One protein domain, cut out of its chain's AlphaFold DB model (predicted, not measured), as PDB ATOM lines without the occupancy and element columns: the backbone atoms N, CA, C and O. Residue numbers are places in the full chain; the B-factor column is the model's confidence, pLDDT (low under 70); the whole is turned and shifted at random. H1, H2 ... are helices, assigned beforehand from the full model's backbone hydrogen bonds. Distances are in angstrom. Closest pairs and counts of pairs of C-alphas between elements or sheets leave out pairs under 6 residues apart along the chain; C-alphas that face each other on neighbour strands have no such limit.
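AT A GLANCE: This is residues 2 to 51 of the 324 residues of an uncharacterized protein of Elaphomyces granulatus (UniProt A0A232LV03). Two long helices, H1 and then H2, meet near their ends at a one-residue link and make a wide, open V, with nothing packed between the arms. The printed part has 50 residues, 49 of them in these two helices, and no named strand; its class is all helix. It is extended, with a radius of gyration of the C-alphas of 19.4 A and spans of 63 by 24 by 7 A.

HOW THE PARTS SIT: H1, residues 2 to 27, and H2, residues 29 to 51, are close but not clearly touching; their closest C-alphas, those of Val 25 and Val 31, are 7.2 A apart. Their lines stand at 72 degrees, only just about perpendicular. In both helices every O i to N i+4 pair is within hydrogen-bond range.

IN THESE COORDINATES: H1 begins at C-alpha 2 (28.599, -1.834, 21.247) and measures 37.9 A from first to last C-alpha. H2 measures 33.3 A and ends at C-alpha 51 (61.940, 4.544, -32.154).

THE WHOLE: The two C-alphas farthest apart, those of Asn 2 and Asp 51, are 63.3 A apart. The link from H1 to H2 is tight, and the printed part has no cut. Residues 47 to 51 have pLDDT under 70.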
ATOM      1  N   ASN A   2      29.245  -1.342  22.479       71.12
ATOM      2  CA  ASN A   2      28.599  -1.834  21.247       71.12
ATOM      3  C   ASN A   2      28.817  -0.963  19.987       71.12
ATOM      4  O   ASN A   2      28.753  -1.465  18.872       71.12
ATOM      5  N   SER A   3      29.089   0.342  20.133       71.31
ATOM      6  CA  SER A   3      29.213   1.255  18.979       71.31
ATOM      7  C   SER A   3      30.502   1.047  18.170       71.31
ATOM      8  O   SER A   3      30.475   1.133  16.945       71.31
ATOM      9  N   VAL A   4      31.622   0.732  18.830       80.88
ATOM     10  CA  VAL A   4      32.918   0.526  18.156       80.88
ATOM     11  C   VAL A   4      32.919  -0.798  17.387       80.88
ATOM     12  O   VAL A   4      33.330  -0.830  16.230       80.88
ATOM     13  N   SER A   5      32.359  -1.861  17.972       79.50
ATOM     14  CA  SER A   5      32.221  -3.166  17.313       79.50
ATOM     15  C   SER A   5      31.378  -3.099  16.036       79.50
ATOM     16  O   SER A   5      31.747  -3.707  15.038       79.50
ATOM     17  N   ASN A   6      30.303  -2.302  16.022       83.62
ATOM     18  CA  ASN A   6      29.470  -2.130  14.826       83.62
ATOM     19  C   ASN A   6      30.202  -1.395  13.690       83.62
ATOM     20  O   ASN A   6      29.986  -1.711  12.523       83.62
ATOM     21  N   ARG A   7      31.096  -0.445  14.007       85.50
ATOM     22  CA  ARG A   7      31.925   0.236  12.994       85.50
ATOM     23  C   ARG A   7      32.973  -0.703  12.402       85.50
ATOM     24  O   ARG A   7      33.136  -0.731  11.189       85.50
ATOM     25  N   ILE A   8      33.637  -1.497  13.247       87.25
ATOM     26  CA  ILE A   8      34.619  -2.498  12.807       87.25
ATOM     27  C   ILE A   8      33.940  -3.553  11.924       87.25
ATOM     28  O   ILE A   8      34.429  -3.839  10.835       87.25
ATOM     29  N   ALA A   9      32.775  -4.063  12.337       85.25
ATOM     30  CA  ALA A   9      31.987  -4.990  11.527       85.25
ATOM     31  C   ALA A   9      31.580  -4.374  10.176       85.25
ATOM     32  O   ALA A   9      31.703  -5.027   9.145       85.25
ATOM     33  N   GLY A  10      31.171  -3.099  10.162       89.69
ATOM     34  CA  GLY A  10      30.844  -2.378   8.930       89.69
ATOM     35  C   GLY A  10      32.021  -2.270   7.955       89.69
ATOM     36  O   GLY A  10      31.846  -2.541   6.770       89.69
ATOM     37  N   ILE A  11      33.223  -1.940   8.446       93.06
ATOM     38  CA  ILE A  11      34.437  -1.842   7.612       93.06
ATOM     39  C   ILE A  11      34.810  -3.206   7.021       93.06
ATOM     40  O   ILE A  11      35.147  -3.301   5.846       93.06
ATOM     41  N   ILE A  12      34.724  -4.282   7.806       91.81
ATOM     42  CA  ILE A  12      35.044  -5.631   7.318       91.81
ATOM     43  C   ILE A  12      34.083  -6.038   6.192       91.81
ATOM     44  O   ILE A  12      34.515  -6.586   5.177       91.81
ATOM     45  N   ILE A  13      32.791  -5.724   6.337       91.56
ATOM     46  CA  ILE A  13      31.782  -6.014   5.312       91.56
ATOM     47  C   ILE A  13      32.076  -5.232   4.026       91.56
ATOM     48  O   ILE A  13      32.068  -5.825   2.949       91.56
ATOM     49  N   THR A  14      32.379  -3.931   4.107       94.81
ATOM     50  CA  THR A  14      32.651  -3.130   2.900       94.81
ATOM     51  C   THR A  14      33.927  -3.568   2.191       94.81
ATOM     52  O   THR A  14      33.923  -3.684   0.966       94.81
ATOM     53  N   VAL A  15      34.990  -3.886   2.935       94.31
ATOM     54  CA  VAL A  15      36.236  -4.420   2.365       94.31
ATOM     55  C   VAL A  15      35.986  -5.775   1.696       94.31
ATOM     56  O   VAL A  15      36.434  -5.986   0.571       94.31
ATOM     57  N   SER A  16      35.208  -6.666   2.317       92.69
ATOM     58  CA  SER A  16      34.856  -7.959   1.717       92.69
ATOM     59  C   SER A  16      34.044  -7.806   0.428       92.69
ATOM     60  O   SER A  16      34.287  -8.534  -0.533       92.69
ATOM     61  N   VAL A  17      33.089  -6.870   0.390       93.56
ATOM     62  CA  VAL A  17      32.281  -6.599  -0.810       93.56
ATOM     63  C   VAL A  17      33.145  -6.004  -1.923       93.56
ATOM     64  O   VAL A  17      33.008  -6.418  -3.072       93.56
ATOM     65  N   LEU A  18      34.070  -5.097  -1.599       93.44
ATOM     66  CA  LEU A  18      35.005  -4.514  -2.565       93.44
ATOM     67  C   LEU A  18      35.921  -5.584  -3.180       93.44
ATOM     68  O   LEU A  18      36.089  -5.625  -4.398       93.44
ATOM     69  N   VAL A  19      36.477  -6.470  -2.349       93.56
ATOM     70  CA  VAL A  19      37.331  -7.578  -2.805       93.56
ATOM     71  C   VAL A  19      36.539  -8.542  -3.690       93.56
ATOM     72  O   VAL A  19      37.001  -8.890  -4.775       93.56
ATOM     73  N   ALA A  20      35.323  -8.921  -3.283       90.25
ATOM     74  CA  ALA A  20      34.457  -9.785  -4.084       90.25
ATOM     75  C   ALA A  20      34.086  -9.143  -5.432       90.25
ATOM     76  O   ALA A  20      34.131  -9.807  -6.468       90.25
ATOM     77  N   ALA A  21      33.782  -7.842  -5.442       88.06
ATOM     78  CA  ALA A  21      33.515  -7.097  -6.669       88.06
ATOM     79  C   ALA A  21      34.754  -7.025  -7.576       88.06
ATOM     80  O   ALA A  21      34.636  -7.210  -8.785       88.06
ATOM     81  N   GLY A  22      35.946  -6.822  -7.006       85.88
ATOM     82  CA  GLY A  22      37.208  -6.838  -7.750       85.88
ATOM     83  C   GLY A  22      37.478  -8.185  -8.427       85.88
ATOM     84  O   GLY A  22      37.835  -8.222  -9.606       85.88
ATOM     85  N   ILE A  23      37.233  -9.293  -7.721       82.06
ATOM     86  CA  ILE A  23      37.359 -10.648  -8.281       82.06
ATOM     87  C   ILE A  23      36.306 -10.888  -9.375       82.06
ATOM     88  O   ILE A  23      36.640 -11.385 -10.448       82.06
ATOM     89  N   ALA A  24      35.055 -10.464  -9.171       81.06
ATOM     90  CA  ALA A  24      33.999 -10.607 -10.179       81.06
ATOM     91  C   ALA A  24      34.297  -9.814 -11.468       81.06
ATOM     92  O   ALA A  24      34.044 -10.289 -12.577       81.06
ATOM     93  N   VAL A  25      34.886  -8.620 -11.346       80.81
ATOM     94  CA  VAL A  25      35.368  -7.842 -12.499       80.81
ATOM     95  C   VAL A  25      36.513  -8.570 -13.213       80.81
ATOM     96  O   VAL A  25      36.576  -8.540 -14.444       80.81
ATOM     97  N   TYR A  26      37.376  -9.275 -12.480       76.94
ATOM     98  CA  TYR A  26      38.476 -10.061 -13.050       76.94
ATOM     99  C   TYR A  26      38.007 -11.301 -13.837       76.94
ATOM    100  O   TYR A  26      38.637 -11.707 -14.822       76.94
ATOM    101  N   GLU A  27      36.875 -11.890 -13.457       81.25
ATOM    102  CA  GLU A  27      36.257 -12.999 -14.198       81.25
ATOM    103  C   GLU A  27      35.503 -12.543 -15.456       81.25
ATOM    104  O   GLU A  27      35.192 -13.362 -16.324       81.25
ATOM    105  N   SER A  28      35.267 -11.238 -15.624       82.19
ATOM    106  CA  SER A  28      34.584 -10.710 -16.801       82.19
ATOM    107  C   SER A  28      35.391 -10.963 -18.088       82.19
ATOM    108  O   SER A  28      36.508 -10.448 -18.241       82.19
ATOM    109  N   PRO A  29      34.828 -11.673 -19.089       74.38
ATOM    110  CA  PRO A  29      35.511 -11.916 -20.362       74.38
ATOM    111  C   PRO A  29      35.800 -10.613 -21.124       74.38
ATOM    112  O   PRO A  29      36.762 -10.540 -21.890       74.38
ATOM    113  N   LYS A  30      35.026  -9.551 -20.862       79.44
ATOM    114  CA  LYS A  30      35.214  -8.224 -21.464       79.44
ATOM    115  C   LYS A  30      36.503  -7.549 -20.988       79.44
ATOM    116  O   LYS A  30      37.210  -6.946 -21.791       79.44
ATOM    117  N   VAL A  31      36.848  -7.691 -19.707       79.12
ATOM    118  CA  VAL A  31      38.076  -7.109 -19.133       79.12
ATOM    119  C   VAL A  31      39.315  -7.815 -19.681       79.12
ATOM    120  O   VAL A  31      40.319  -7.172 -19.971       79.12
ATOM    121  N   ARG A  32      39.234  -9.129 -19.923       77.69
ATOM    122  CA  ARG A  32      40.317  -9.899 -20.559       77.69
ATOM    123  C   ARG A  32      40.566  -9.459 -22.000       77.69
ATOM    124  O   ARG A  32      41.715  -9.265 -22.394       77.69
ATOM    125  N   GLN A  33      39.498  -9.254 -22.771       81.31
ATOM    126  CA  GLN A  33      39.593  -8.726 -24.136       81.31
ATOM    127  C   GLN A  33      40.198  -7.320 -24.153       81.31
ATOM    128  O   GLN A  33      41.100  -7.055 -24.952       81.31
ATOM    129  N   TRP A  34      39.764  -6.459 -23.228       82.06
ATOM    130  CA  TRP A  34      40.334  -5.128 -23.034       82.06
ATOM    131  C   TRP A  34      41.819  -5.193 -22.668       82.06
ATOM    132  O   TRP A  34      42.629  -4.533 -23.304       82.06
ATOM    133  N   MET A  35      42.222  -6.054 -21.730       81.69
ATOM    134  CA  MET A  35      43.625  -6.182 -21.323       81.69
ATOM    135  C   MET A  35      44.526  -6.649 -22.475       81.69
ATOM    136  O   MET A  35      45.630  -6.132 -22.641       81.69
ATOM    137  N   ASN A  36      44.055  -7.577 -23.311       80.81
ATOM    138  CA  ASN A  36      44.807  -8.036 -24.481       80.81
ATOM    139  C   ASN A  36      44.956  -6.936 -25.542       80.81
ATOM    140  O   ASN A  36      46.034  -6.772 -26.118       80.81
ATOM    141  N   THR A  37      43.904  -6.141 -25.771       85.19
ATOM    142  CA  THR A  37      44.003  -4.974 -26.662       85.19
ATOM    143  C   THR A  37      44.890  -3.884 -26.070       85.19
ATOM    144  O   THR A  37      45.667  -3.285 -26.809       85.19
ATOM    145  N   SER A  38      44.848  -3.670 -24.755       81.31
ATOM    146  CA  SER A  38      45.716  -2.729 -24.045       81.31
ATOM    147  C   SER A  38      47.183  -3.132 -24.142       81.31
ATOM    148  O   SER A  38      47.999  -2.291 -24.492       81.31
ATOM    149  N   ARG A  39      47.534  -4.411 -23.948       86.69
ATOM    150  CA  ARG A  39      48.920  -4.893 -24.115       86.69
ATOM    151  C   ARG A  39      49.447  -4.647 -25.525       86.69
ATOM    152  O   ARG A  39      50.550  -4.139 -25.675       86.69
ATOM    153  N   ARG A  40      48.643  -4.941 -26.553       85.38
ATOM    154  CA  ARG A  40      49.009  -4.666 -27.951       85.38
ATOM    155  C   ARG A  40      49.182  -3.166 -28.208       85.38
ATOM    156  O   ARG A  40      50.141  -2.778 -28.861       85.38
ATOM    157  N   LYS A  41      48.286  -2.325 -27.684       83.12
ATOM    158  CA  LYS A  41      48.360  -0.862 -27.834       83.12
ATOM    159  C   LYS A  41      49.560  -0.263 -27.106       83.12
ATOM    160  O   LYS A  41      50.224   0.591 -27.670       83.12
ATOM    161  N   ILE A  42      49.854  -0.736 -25.896       81.00
ATOM    162  CA  ILE A  42      51.005  -0.299 -25.100       81.00
ATOM    163  C   ILE A  42      52.306  -0.753 -25.764       81.00
ATOM    164  O   ILE A  42      53.226   0.041 -25.856       81.00
ATOM    165  N   ALA A  43      52.372  -1.976 -26.297       80.88
ATOM    166  CA  ALA A  43      53.542  -2.449 -27.034       80.88
ATOM    167  C   ALA A  43      53.798  -1.629 -28.307       80.88
ATOM    168  O   ALA A  43      54.934  -1.263 -28.562       80.88
ATOM    169  N   ILE A  44      52.753  -1.289 -29.071       77.69
ATOM    170  CA  ILE A  44      52.887  -0.430 -30.261       77.69
ATOM    171  C   ILE A  44      53.265   0.999 -29.860       77.69
ATOM    172  O   ILE A  44      54.132   1.594 -30.484       77.69
ATOM    173  N   ALA A  45      52.652   1.546 -28.809       77.50
ATOM    174  CA  ALA A  45      52.973   2.882 -28.322       77.50
ATOM    175  C   ALA A  45      54.407   2.963 -27.780       77.50
ATOM    176  O   ALA A  45      55.091   3.930 -28.066       77.50
ATOM    177  N   LEU A  46      54.879   1.946 -27.055       71.44
ATOM    178  CA  LEU A  46      56.259   1.861 -26.568       71.44
ATOM    179  C   LEU A  46      57.258   1.587 -27.691       71.44
ATOM    180  O   LEU A  46      58.366   2.095 -27.631       71.44
ATOM    181  N   TYR A  47      56.881   0.807 -28.703       69.62
ATOM    182  CA  TYR A  47      57.712   0.581 -29.884       69.62
ATOM    183  C   TYR A  47      57.865   1.868 -30.704       69.62
ATOM    184  O   TYR A  47      58.980   2.248 -31.030       69.62
ATOM    185  N   ASN A  48      56.768   2.595 -30.939       68.69
ATOM    186  CA  ASN A  48      56.796   3.884 -31.635       68.69
ATOM    187  C   ASN A  48      57.490   4.976 -30.808       68.69
ATOM    188  O   ASN A  48      58.206   5.795 -31.365       68.69
ATOM    189  N   LEU A  49      57.302   4.980 -29.483       66.25
ATOM    190  CA  LEU A  49      57.981   5.922 -28.598       66.25
ATOM    191  C   LEU A  49      59.476   5.599 -28.505       66.25
ATOM    192  O   LEU A  49      60.274   6.516 -28.516       66.25
ATOM    193  N   GLY A  50      59.855   4.317 -28.459       65.12
ATOM    194  CA  GLY A  50      61.243   3.846 -28.433       65.12
ATOM    195  C   GLY A  50      62.027   4.137 -29.715       65.12
ATOM    196  O   GLY A  50      63.223   4.408 -29.641       65.12
ATOM    197  N   ASP A  51      61.359   4.126 -30.870       58.09
ATOM    198  CA  ASP A  51      61.940   4.544 -32.154       58.09
ATOM    199  C   ASP A  51      62.252   6.056 -32.168       58.09
ATOM    200  O   ASP A  51      63.245   6.489 -32.743       58.09
TER     201      ASP A  51